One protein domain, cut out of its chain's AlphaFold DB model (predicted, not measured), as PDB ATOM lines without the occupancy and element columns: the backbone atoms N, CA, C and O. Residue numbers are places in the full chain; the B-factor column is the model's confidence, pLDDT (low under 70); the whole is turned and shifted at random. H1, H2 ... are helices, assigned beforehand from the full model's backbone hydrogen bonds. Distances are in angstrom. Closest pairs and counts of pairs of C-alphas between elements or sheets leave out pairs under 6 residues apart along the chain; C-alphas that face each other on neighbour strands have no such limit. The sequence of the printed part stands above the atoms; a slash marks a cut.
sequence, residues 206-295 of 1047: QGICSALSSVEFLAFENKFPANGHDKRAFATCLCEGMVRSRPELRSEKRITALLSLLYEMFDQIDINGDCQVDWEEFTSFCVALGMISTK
ATOM      1  N   GLN A 206     203.912 190.569 186.875       70.50
ATOM      2  CA  GLN A 206     204.333 189.518 187.806       70.50
ATOM      3  C   GLN A 206     204.059 189.903 189.269       70.50
ATOM      4  O   GLN A 206     203.622 189.065 190.060       70.50
ATOM      5  N   GLY A 207     204.266 191.178 189.621       67.75
ATOM      6  CA  GLY A 207     203.914 191.733 190.925       67.75
ATOM      7  C   GLY A 207     202.415 191.624 191.203       67.75
ATOM      8  O   GLY A 207     202.035 191.164 192.277       67.75
ATOM      9  N   ILE A 208     201.573 191.937 190.210       73.38
ATOM     10  CA  ILE A 208     200.111 191.791 190.289       73.38
ATOM     11  C   ILE A 208     199.727 190.329 190.552       73.38
ATOM     12  O   ILE A 208     199.057 190.055 191.547       73.38
ATOM     13  N   CYS A 209     200.225 189.385 189.745       73.19
ATOM     14  CA  CYS A 209     199.916 187.956 189.897       73.19
ATOM     15  C   CYS A 209     200.375 187.391 191.250       73.19
ATOM     16  O   CYS A 209     199.671 186.598 191.866       73.19
ATOM     17  N   SER A 210     201.544 187.820 191.740       67.12
ATOM     18  CA  SER A 210     202.085 187.368 193.030       67.12
ATOM     19  C   SER A 210     201.356 187.950 194.242       67.12
ATOM     20  O   SER A 210     201.422 187.385 195.333       67.12
ATOM     21  N   ALA A 211     200.687 189.090 194.062       65.31
ATOM     22  CA  ALA A 211     200.044 189.791 195.152       65.31
ATOM     23  C   ALA A 211     198.589 189.360 195.354       65.31
ATOM     24  O   ALA A 211     198.075 189.590 196.444       65.31
ATOM     25  N   LEU A 212     197.918 188.781 194.352       69.12
ATOM     26  CA  LEU A 212     196.526 188.326 194.456       69.12
ATOM     27  C   LEU A 212     196.388 187.201 195.497       69.12
ATOM     28  O   LEU A 212     197.053 186.168 195.421       69.12
ATOM     29  N   SER A 213     195.517 187.400 196.484       62.84
ATOM     30  CA  SER A 213     195.200 186.385 197.493       62.84
ATOM     31  C   SER A 213     194.196 185.357 196.965       62.84
ATOM     32  O   SER A 213     193.407 185.647 196.067       62.84
ATOM     33  N   SER A 214     194.155 184.167 197.570       62.03
ATOM     34  CA  SER A 214     193.207 183.109 197.185       62.03
ATOM     35  C   SER A 214     191.737 183.537 197.302       62.03
ATOM     36  O   SER A 214     190.899 183.068 196.539       62.03
ATOM     37  N   VAL A 215     191.424 184.446 198.231       60.66
ATOM     38  CA  VAL A 215     190.069 184.984 198.434       60.66
ATOM     39  C   VAL A 215     189.704 186.001 197.348       60.66
ATOM     40  O   VAL A 215     188.591 185.965 196.832       60.66
ATOM     41  N   GLU A 216     190.638 186.880 196.967       65.44
ATOM     42  CA  GLU A 216     190.449 187.819 195.848       65.44
ATOM     43  C   GLU A 216     190.290 187.059 194.524       65.44
ATOM     44  O   GLU A 216     189.423 187.398 193.724       65.44
ATOM     45  N   PHE A 217     191.073 185.997 194.327       70.19
ATOM     46  CA  PHE A 217     191.032 185.155 193.135       70.19
ATOM     47  C   PHE A 217     189.661 184.481 192.956       70.19
ATOM     48  O   PHE A 217     189.025 184.650 191.924       70.19
ATOM     49  N   LEU A 218     189.130 183.829 193.996       68.12
ATOM     50  CA  LEU A 218     187.791 183.217 193.960       68.12
ATOM     51  C   LEU A 218     186.658 184.247 193.794       68.12
ATOM     52  O   LEU A 218     185.606 183.942 193.239       68.12
ATOM     53  N   ALA A 219     186.856 185.489 194.248       67.94
ATOM     54  CA  ALA A 219     185.877 186.559 194.056       67.94
ATOM     55  C   ALA A 219     185.802 187.060 192.600       67.94
ATOM     56  O   ALA A 219     184.788 187.654 192.218       67.94
ATOM     57  N   PHE A 220     186.853 186.848 191.800       75.94
ATOM     58  CA  PHE A 220     186.863 187.197 190.379       75.94
ATOM     59  C   PHE A 220     186.167 186.152 189.509       75.94
ATOM     60  O   PHE A 220     185.520 186.551 188.549       75.94
ATOM     61  N   GLU A 221     186.199 184.870 189.879       76.81
ATOM     62  CA  GLU A 221     185.567 183.771 189.128       76.81
ATOM     63  C   GLU A 221     184.098 184.066 188.787       76.81
ATOM     64  O   GLU A 221     183.692 184.020 187.629       76.81
ATOM     65  N   ASN A 222     183.324 184.524 189.777       70.50
ATOM     66  CA  ASN A 222     181.904 184.859 189.606       70.50
ATOM     67  C   ASN A 222     181.642 186.097 188.725       70.50
ATOM     68  O   ASN A 222     180.486 186.427 188.458       70.50
ATOM     69  N   LYS A 223     182.688 186.825 188.320       75.19
ATOM     70  CA  LYS A 223     182.591 188.039 187.502       75.19
ATOM     71  C   LYS A 223     183.029 187.827 186.056       75.19
ATOM     72  O   LYS A 223     182.842 188.749 185.265       75.19
ATOM     73  N   PHE A 224     183.608 186.678 185.700       79.44
ATOM     74  CA  PHE A 224     183.947 186.354 184.314       79.44
ATOM     75  C   PHE A 224     182.736 185.701 183.627       79.44
ATOM     76  O   PHE A 224     182.246 184.676 184.099       79.44
ATOM     77  N   PRO A 225     182.199 186.285 182.543       77.88
ATOM     78  CA  PRO A 225     181.155 185.638 181.760       77.88
ATOM     79  C   PRO A 225     181.738 184.441 180.993       77.88
ATOM     80  O   PRO A 225     182.928 184.404 180.693       77.88
ATOM     81  N   ALA A 226     180.884 183.485 180.619       71.62
ATOM     82  CA  ALA A 226     181.302 182.261 179.921       71.62
ATOM     83  C   ALA A 226     181.989 182.506 178.561       71.62
ATOM     84  O   ALA A 226     182.694 181.631 178.079       71.62
ATOM     85  N   ASN A 227     181.799 183.689 177.964       71.88
ATOM     86  CA  ASN A 227     182.435 184.096 176.709       71.88
ATOM     87  C   ASN A 227     183.657 185.013 176.939       71.88
ATOM     88  O   ASN A 227     184.044 185.730 176.032       71.88
ATOM     89  N   GLY A 228     184.211 185.074 178.153       78.75
ATOM     90  CA  GLY A 228     185.367 185.916 178.463       78.75
ATOM     91  C   GLY A 228     185.082 187.424 178.476       78.75
ATOM     92  O   GLY A 228     184.003 187.904 178.116       78.75
ATOM     93  N   HIS A 229     186.049 188.196 178.965       84.62
ATOM     94  CA  HIS A 229     185.975 189.660 179.000       84.62
ATOM     95  C   HIS A 229     186.718 190.280 177.826       84.62
ATOM     96  O   HIS A 229     187.794 189.814 177.469       84.62
ATOM     97  N   ASP A 230     186.197 191.386 177.288       84.38
ATOM     98  CA  ASP A 230     186.977 192.237 176.385       84.38
ATOM     99  C   ASP A 230     188.054 193.019 177.161       84.38
ATOM    100  O   ASP A 230     187.995 193.161 178.387       84.38
ATOM    101  N   LYS A 231     189.046 193.570 176.455       84.62
ATOM    102  CA  LYS A 231     190.200 194.254 177.068       84.62
ATOM    103  C   LYS A 231     189.823 195.329 178.093       84.62
ATOM    104  O   LYS A 231     190.492 195.490 179.117       84.62
ATOM    105  N   ARG A 232     188.751 196.083 177.832       83.19
ATOM    106  CA  ARG A 232     188.305 197.173 178.712       83.19
ATOM    107  C   ARG A 232     187.536 196.630 179.913       83.19
ATOM    108  O   ARG A 232     187.776 197.089 181.031       83.19
ATOM    109  N   ALA A 233     186.644 195.668 179.706       81.25
ATOM    110  CA  ALA A 233     185.869 195.015 180.752       81.25
ATOM    111  C   ALA A 233     186.771 194.203 181.692       81.25
ATOM    112  O   ALA A 233     186.622 194.310 182.908       81.25
ATOM    113  N   PHE A 234     187.778 193.509 181.153       86.31
ATOM    114  CA  PHE A 234     188.786 192.767 181.908       86.31
ATOM    115  C   PHE A 234     189.570 193.688 182.850       86.31
ATOM    116  O   PHE A 234     189.577 193.487 184.069       86.31
ATOM    117  N   ALA A 235     190.170 194.753 182.304       85.75
ATOM    118  CA  ALA A 235     190.964 195.689 183.092       85.75
ATOM    119  C   ALA A 235     190.116 196.435 184.133       85.75
ATOM    120  O   ALA A 235     190.566 196.636 185.261       85.75
ATOM    121  N   THR A 236     188.877 196.806 183.792       82.25
ATOM    122  CA  THR A 236     187.970 197.495 184.727       82.25
ATOM    123  C   THR A 236     187.509 196.553 185.845       82.25
ATOM    124  O   THR A 236     187.560 196.934 187.012       82.25
ATOM    125  N   CYS A 237     187.155 195.303 185.529       82.12
ATOM    126  CA  CYS A 237     186.729 194.296 186.506       82.12
ATOM    127  C   CYS A 237     187.830 193.984 187.536       82.12
ATOM    128  O   CYS A 237     187.584 194.026 188.750       82.12
ATOM    129  N   LEU A 238     189.056 193.732 187.064       81.75
ATOM    130  CA  LEU A 238     190.212 193.463 187.923       81.75
ATOM    131  C   LEU A 238     190.623 194.699 188.723       81.75
ATOM    132  O   LEU A 238     190.825 194.599 189.934       81.75
ATOM    133  N   CYS A 239     190.669 195.878 188.091       81.06
ATOM    134  CA  CYS A 239     190.985 197.125 188.783       81.06
ATOM    135  C   CYS A 239     189.960 197.425 189.885       81.06
ATOM    136  O   CYS A 239     190.347 197.746 191.008       81.06
ATOM    137  N   GLU A 240     188.662 197.260 189.624       75.69
ATOM    138  CA  GLU A 240     187.628 197.439 190.643       75.69
ATOM    139  C   GLU A 240     187.770 196.445 191.797       75.69
ATOM    140  O   GLU A 240     187.684 196.844 192.959       75.69
ATOM    141  N   GLY A 241     187.998 195.158 191.519       70.75
ATOM    142  CA  GLY A 241     188.177 194.165 192.583       70.75
ATOM    143  C   GLY A 241     189.438 194.402 193.416       70.75
ATOM    144  O   GLY A 241     189.393 194.289 194.645       70.75
ATOM    145  N   MET A 242     190.538 194.817 192.783       73.38
ATOM    146  CA  MET A 242     191.789 195.162 193.466       73.38
ATOM    147  C   MET A 242     191.672 196.462 194.275       73.38
ATOM    148  O   MET A 242     192.185 196.540 195.385       73.38
ATOM    149  N   VAL A 243     190.956 197.476 193.783       71.00
ATOM    150  CA  VAL A 243     190.733 198.742 194.510       71.00
ATOM    151  C   VAL A 243     189.711 198.579 195.647       71.00
ATOM    152  O   VAL A 243     189.796 199.274 196.670       71.00
ATOM    153  N   ARG A 244     188.757 197.644 195.517       64.62
ATOM    154  CA  ARG A 244     187.829 197.269 196.601       64.62
ATOM    155  C   ARG A 244     188.549 196.556 197.740       64.62
ATOM    156  O   ARG A 244     188.340 196.914 198.894       64.62
ATOM    157  N   SER A 245     189.404 195.588 197.418       60.56
ATOM    158  CA  SER A 245     190.212 194.864 198.409       60.56
ATOM    159  C   SER A 245     191.341 195.721 198.991       60.56
ATOM    160  O   SER A 245     191.707 195.541 200.152       60.56
ATOM    161  N   ARG A 246     191.864 196.691 198.223       64.25
ATOM    162  CA  ARG A 246     193.004 197.540 198.610       64.25
ATOM    163  C   ARG A 246     192.677 199.026 198.427       64.25
ATOM    164  O   ARG A 246     192.990 199.612 197.387       64.25
ATOM    165  N   PRO A 247     192.125 199.682 199.467       56.59
ATOM    166  CA  PRO A 247     191.812 201.120 199.451       56.59
ATOM    167  C   PRO A 247     193.032 202.016 199.169       56.59
ATOM    168  O   PRO A 247     192.920 203.137 198.687       56.59
ATOM    169  N   GLU A 248     194.202 201.465 199.445       55.09
ATOM    170  CA  GLU A 248     195.568 201.926 199.213       55.09
ATOM    171  C   GLU A 248     195.907 202.304 197.758       55.09
ATOM    172  O   GLU A 248     196.833 203.082 197.513       55.09
ATOM    173  N   LEU A 249     195.162 201.763 196.787       61.00
ATOM    174  CA  LEU A 249     195.355 202.008 195.354       61.00
ATOM    175  C   LEU A 249     194.495 203.152 194.806       61.00
ATOM    176  O   LEU A 249     194.629 203.483 193.636       61.00
ATOM    177  N   ARG A 250     193.662 203.799 195.634       58.78
ATOM    178  CA  ARG A 250     192.685 204.836 195.232       58.78
ATOM    179  C   ARG A 250     193.289 206.181 194.785       58.78
ATOM    180  O   ARG A 250     192.569 207.164 194.654       58.78
ATOM    181  N   SER A 251     194.603 206.245 194.570       60.69
ATOM    182  CA  SER A 251     195.298 207.419 194.030       60.69
ATOM    183  C   SER A 251     195.173 207.436 192.508       60.69
ATOM    184  O   SER A 251     195.499 206.440 191.864       60.69
ATOM    185  N   GLU A 252     194.762 208.567 191.927       56.59
ATOM    186  CA  GLU A 252     194.549 208.726 190.479       56.59
ATOM    187  C   GLU A 252     195.746 208.214 189.662       56.59
ATOM    188  O   GLU A 252     195.587 207.369 188.788       56.59
ATOM    189  N   LYS A 253     196.974 208.602 190.043       59.22
ATOM    190  CA  LYS A 253     198.210 208.164 189.367       59.22
ATOM    191  C   LYS A 253     198.418 206.648 189.387       59.22
ATOM    192  O   LYS A 253     198.950 206.089 188.431       59.22
ATOM    193  N   ARG A 254     198.027 205.982 190.476       66.12
ATOM    194  CA  ARG A 254     198.216 204.536 190.655       66.12
ATOM    195  C   ARG A 254     197.139 203.729 189.965       66.12
ATOM    196  O   ARG A 254     197.462 202.689 189.412       66.12
ATOM    197  N   ILE A 255     195.903 204.224 189.944       68.81
ATOM    198  CA  ILE A 255     194.833 203.628 189.140       68.81
ATOM    199  C   ILE A 255     195.221 203.688 187.662       68.81
ATOM    200  O   ILE A 255     195.106 202.681 186.972       68.81
ATOM    201  N   THR A 256     195.757 204.815 187.180       72.12
ATOM    202  CA  THR A 256     196.218 204.918 185.787       72.12
ATOM    203  C   THR A 256     197.364 203.949 185.483       72.12
ATOM    204  O   THR A 256     197.320 203.264 184.464       72.12
ATOM    205  N   ALA A 257     198.360 203.841 186.371       73.56
ATOM    206  CA  ALA A 257     199.469 202.898 186.204       73.56
ATOM    207  C   ALA A 257     199.005 201.429 186.263       73.56
ATOM    208  O   ALA A 257     199.404 200.612 185.433       73.56
ATOM    209  N   LEU A 258     198.108 201.099 187.195       78.44
ATOM    210  CA  LEU A 258     197.535 199.762 187.326       78.44
ATOM    211  C   LEU A 258     196.707 199.391 186.095       78.44
ATOM    212  O   LEU A 258     196.877 198.301 185.563       78.44
ATOM    213  N   LEU A 259     195.862 200.301 185.606       80.94
ATOM    214  CA  LEU A 259     195.116 200.085 184.371       80.94
ATOM    215  C   LEU A 259     196.070 199.871 183.195       80.94
ATOM    216  O   LEU A 259     195.870 198.925 182.447       80.94
ATOM    217  N   SER A 260     197.151 200.647 183.061       81.81
ATOM    218  CA  SER A 260     198.122 200.400 181.983       81.81
ATOM    219  C   SER A 260     198.753 199.002 182.050       81.81
ATOM    220  O   SER A 260     198.844 198.334 181.024       81.81
ATOM    221  N   LEU A 261     199.082 198.517 183.253       84.00
ATOM    222  CA  LEU A 261     199.630 197.172 183.459       84.00
ATOM    223  C   LEU A 261     198.591 196.069 183.217       84.00
ATOM    224  O   LEU A 261     198.941 195.011 182.709       84.00
ATOM    225  N   LEU A 262     197.320 196.296 183.557       86.31
ATOM    226  CA  LEU A 262     196.239 195.337 183.303       86.31
ATOM    227  C   LEU A 262     195.889 195.244 181.811       86.31
ATOM    228  O   LEU A 262     195.562 194.164 181.331       86.31
ATOM    229  N   TYR A 263     195.993 196.351 181.073       86.38
ATOM    230  CA  TYR A 263     195.856 196.344 179.614       86.38
ATOM    231  C   TYR A 263     197.006 195.578 178.954       86.38
ATOM    232  O   TYR A 263     196.765 194.825 178.017       86.38
ATOM    233  N   GLU A 264     198.235 195.740 179.451       85.88
ATOM    234  CA  GLU A 264     199.394 194.971 178.985       85.88
ATOM    235  C   GLU A 264     199.282 193.486 179.369       85.88
ATOM    236  O   GLU A 264     199.625 192.612 178.581       85.88
ATOM    237  N   MET A 265     198.742 193.186 180.554       86.94
ATOM    238  CA  MET A 265     198.465 191.819 180.995       86.94
ATOM    239  C   MET A 265     197.440 191.127 180.096       86.94
ATOM    240  O   MET A 265     197.634 189.966 179.762       86.94
ATOM    241  N   PHE A 266     196.387 191.834 179.675       87.31
ATOM    242  CA  PHE A 266     195.406 191.303 178.727       87.31
ATOM    243  C   PHE A 266     196.070 190.876 177.412       87.31
ATOM    244  O   PHE A 266     195.880 189.747 176.977       87.31
ATOM    245  N   ASP A 267     196.925 191.732 176.840       83.56
ATOM    246  CA  ASP A 267     197.631 191.437 175.583       83.56
ATOM    247  C   ASP A 267     198.593 190.240 175.696       83.56
ATOM    248  O   ASP A 267     198.932 189.619 174.692       83.56
ATOM    249  N   GLN A 268     199.064 189.918 176.905       82.50
ATOM    250  CA  GLN A 268     199.921 188.753 177.150       82.50
ATOM    251  C   GLN A 268     199.137 187.452 177.359       82.50
ATOM    252  O   GLN A 268     199.729 186.379 177.242       82.50
ATOM    253  N   ILE A 269     197.848 187.538 177.694       83.69
ATOM    254  CA  ILE A 269     196.973 186.377 177.904       83.69
ATOM    255  C   ILE A 269     196.252 186.014 176.606       83.69
ATOM    256  O   ILE A 269     196.233 184.840 176.243       83.69
ATOM    257  N   ASP A 270     195.750 187.018 175.881       79.50
ATOM    258  CA  ASP A 270     195.089 186.899 174.574       79.50
ATOM    259  C   ASP A 270     196.117 186.617 173.456       79.50
ATOM    260  O   ASP A 270     196.342 187.391 172.524       79.50
ATOM    261  N   ILE A 271     196.829 185.495 173.588       64.69
ATOM    262  CA  ILE A 271     197.809 185.018 172.602       64.69
ATOM    263  C   ILE A 271     197.083 184.436 171.378       64.69
ATOM    264  O   ILE A 271     197.641 184.411 170.276       64.69
ATOM    265  N   ASN A 272     195.852 183.952 171.566       71.00
ATOM    266  CA  ASN A 272     195.036 183.344 170.518       71.00
ATOM    267  C   ASN A 272     194.428 184.406 169.559       71.00
ATOM    268  O   ASN A 272     194.080 184.064 168.424       71.00
ATOM    269  N   GLY A 273     194.417 185.685 169.964       68.62
ATOM    270  CA  GLY A 273     194.020 186.837 169.159       68.62
ATOM    271  C   GLY A 273     192.508 186.983 168.994       68.62
ATOM    272  O   GLY A 273     192.069 187.649 168.049       68.62
ATOM    273  N   ASP A 274     191.713 186.349 169.857       79.25
ATOM    274  CA  ASP A 274     190.250 186.392 169.804       79.25
ATOM    275  C   ASP A 274     189.654 187.642 170.482       79.25
ATOM    276  O   ASP A 274     188.443 187.881 170.395       79.25
ATOM    277  N   CYS A 275     190.515 188.508 171.037       79.19
ATOM    278  CA  CYS A 275     190.152 189.766 171.690       79.19
ATOM    279  C   CYS A 275     189.315 189.569 172.962       79.19
ATOM    280  O   CYS A 275     188.669 190.526 173.422       79.19
ATOM    281  N   GLN A 276     189.328 188.363 173.534       82.56
ATOM    282  CA  GLN A 276     188.651 187.996 174.769       82.56
ATOM    283  C   GLN A 276     189.615 187.241 175.695       82.56
ATOM    284  O   GLN A 276     190.570 186.617 175.265       82.56
ATOM    285  N   VAL A 277     189.402 187.360 177.006       85.38
ATOM    286  CA  VAL A 277     190.138 186.565 178.000       85.38
ATOM    287  C   VAL A 277     189.133 185.873 178.898       85.38
ATOM    288  O   VAL A 277     188.354 186.537 179.601       85.38
ATOM    289  N   ASP A 278     189.145 184.545 178.874       83.56
ATOM    290  CA  ASP A 278     188.305 183.730 179.743       83.56
ATOM    291  C   ASP A 278     188.967 183.443 181.107       83.56
ATOM    292  O   ASP A 278     190.099 183.843 181.406       83.56
ATOM    293  N   TRP A 279     188.205 182.812 182.005       84.69
ATOM    294  CA  TRP A 279     188.684 182.523 183.355       84.69
ATOM    295  C   TRP A 279     189.828 181.498 183.359       84.69
ATOM    296  O   TRP A 279     190.775 181.633 184.137       84.69
ATOM    297  N   GLU A 280     189.789 180.490 182.490       79.44
ATOM    298  CA  GLU A 280     190.810 179.437 182.451       79.44
ATOM    299  C   GLU A 280     192.148 179.970 181.920       79.44
ATOM    300  O   GLU A 280     193.205 179.651 182.477       79.44
ATOM    301  N   GLU A 281     192.116 180.848 180.920       82.00
ATOM    302  CA  GLU A 281     193.285 181.537 180.373       82.00
ATOM    303  C   GLU A 281     193.917 182.467 181.414       82.00
ATOM    304  O   GLU A 281     195.125 182.391 181.680       82.00
ATOM    305  N   PHE A 282     193.100 183.287 182.085       83.62
ATOM    306  CA  PHE A 282     193.573 184.171 183.151       83.62
ATOM    307  C   PHE A 282     194.193 183.391 184.319       83.62
ATOM    308  O   PHE A 282     195.273 183.745 184.813       83.62
ATOM    309  N   THR A 283     193.540 182.312 184.764       81.25
ATOM    310  CA  THR A 283     194.038 181.510 185.889       81.25
ATOM    311  C   THR A 283     195.314 180.751 185.537       81.25
ATOM    312  O   THR A 283     196.271 180.772 186.318       81.25
ATOM    313  N   SER A 284     195.384 180.163 184.342       78.38
ATOM    314  CA  SER A 284     196.573 179.464 183.844       78.38
ATOM    315  C   SER A 284     197.774 180.403 183.718       78.38
ATOM    316  O   SER A 284     198.884 180.053 184.133       78.38
ATOM    317  N   PHE A 285     197.552 181.626 183.230       82.25
ATOM    318  CA  PHE A 285     198.588 182.652 183.129       82.25
ATOM    319  C   PHE A 285     199.124 183.078 184.503       82.25
ATOM    320  O   PHE A 285     200.341 183.125 184.716       82.25
ATOM    321  N   CYS A 286     198.233 183.311 185.474       74.56
ATOM    322  CA  CYS A 286     198.622 183.653 186.843       74.56
ATOM    323  C   CYS A 286     199.435 182.529 187.511       74.56
ATOM    324  O   CYS A 286     200.427 182.805 188.192       74.56
ATOM    325  N   VAL A 287     199.060 181.262 187.291       71.19
ATOM    326  CA  VAL A 287     199.797 180.093 187.803       71.19
ATOM    327  C   VAL A 287     201.178 179.985 187.149       71.19
ATOM    328  O   VAL A 287     202.177 179.801 187.853       71.19
ATOM    329  N   ALA A 288     201.266 180.165 185.828       68.44
ATOM    330  CA  ALA A 288     202.526 180.111 185.089       68.44
ATOM    331  C   ALA A 288     203.519 181.197 185.550       68.44
ATOM    332  O   ALA A 288     204.683 180.898 185.835       68.44
ATOM    333  N   LEU A 289     203.064 182.443 185.710       66.81
ATOM    334  CA  LEU A 289     203.901 183.554 186.187       66.81
ATOM    335  C   LEU A 289     204.206 183.489 187.690       66.81
ATOM    336  O   LEU A 289     205.315 183.843 188.111       66.81
ATOM    337  N   GLY A 290     203.285 182.967 188.507       54.97
ATOM    338  CA  GLY A 290     203.514 182.694 189.929       54.97
ATOM    339  C   GLY A 290     204.629 181.664 190.171       54.97
ATOM    340  O   GLY A 290     205.454 181.833 191.077       54.97
ATOM    341  N   MET A 291     204.738 180.644 189.307       47.34
ATOM    342  CA  MET A 291     205.846 179.674 189.323       47.34
ATOM    343  C   MET A 291     207.196 180.273 188.882       47.34
ATOM    344  O   MET A 291     208.253 179.776 189.272       47.34
ATOM    345  N   ILE A 292     207.195 181.349 188.089       45.00
ATOM    346  CA  ILE A 292     208.418 182.054 187.666       45.00
ATOM    347  C   ILE A 292     208.909 183.008 188.769       45.00
ATOM    348  O   ILE A 292     210.112 183.087 189.016       45.00
ATOM    349  N   SER A 293     207.997 183.658 189.501       39.34
ATOM    350  CA  SER A 293     208.319 184.499 190.672       39.34
ATOM    351  C   SER A 293     209.010 183.715 191.796       39.34
ATOM    352  O   SER A 293     210.028 184.150 192.338       39.34
ATOM    353  N   THR A 294     208.539 182.495 192.069       41.03
ATOM    354  CA  THR A 294     209.175 181.582 193.036       41.03
ATOM    355  C   THR A 294     210.540 181.059 192.572       41.03
ATOM    356  O   THR A 294     211.391 180.780 193.412       41.03
ATOM    357  N   LYS A 295     210.790 180.977 191.257       33.34
ATOM    358  CA  LYS A 295     212.105 180.629 190.683       33.34
ATOM    359  C   LYS A 295     213.094 181.801 190.695       33.34
ATOM    360  O   LYS A 295     214.268 181.585 190.973       33.34
TER     361      LYS A 295
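Overview. This is residues 206 to 295 of the 1047 residues of the protein "EF-hand domain-containing protein" of Aphanomyces astaci (UniProt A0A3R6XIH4). Two long helices, H3 and H4, cross steeply to make the core, with the shorter H2 packed on H3. Level with the last turn of H4 and off to one side of it, the long H5 runs crosswise to H4, and the short H1 packs on the later part of H5. The 90 printed residues have five named helices, H1 to H5 in order, and no named strand: the class is all helix, with mostly crossed packing. The whole is compact, radius of gyration of the C-alphas 12.5 A, with spans of 34 by 31 by 23 A.

Arrangement. Start at H1, residues 206 to 211: it touches H5, residues 279 to 295, about perpendicular at 83 degrees, with closest C-alphas Cys 209 and Cys 286 at 5.4 A; H5 does this with residues 286 to 293 alone. Next, H2, residues 214 to 221, and H3, residues 231 to 245, form a helical hairpin, opposite ways at 36 degrees, only just steep; their closest C-alphas, Phe 220 and Gly 241, are 7.4 A apart. H3 touches H4, residues 252 to 269, opposite ways at a steep tilt of 51 degrees, with closest C-alphas Ala 235 and Leu 262 at 5.3 A. H4 and H5 only just touch, with 3 pairs of C-alphas within 8 A, the closest Ile 269 and Glu 281 at 6.6 A. H3 and H5 are apart. In H1 to H5, every O i to N i+4 pair is within hydrogen-bond range.

Along the chain. Find C-alpha 206 at (204.333, 189.518, 187.806), where H1 begins. H3 spans 21.3 A and H4 25.8 A. H5 spans 24.6 A, ending at C-alpha 295, (212.105, 180.629, 190.683).

Size, cuts and confidence. The C-alphas farthest apart, Glu 248 and Asn 272, are 34.2 A apart. The printed part has no cut and no long link; residues 229 to 230 pair antiparallel with 276 to 277. Mean pLDDT of the printed part is 72.5, with residues 244 to 255 and 288 to 295 among those under 70.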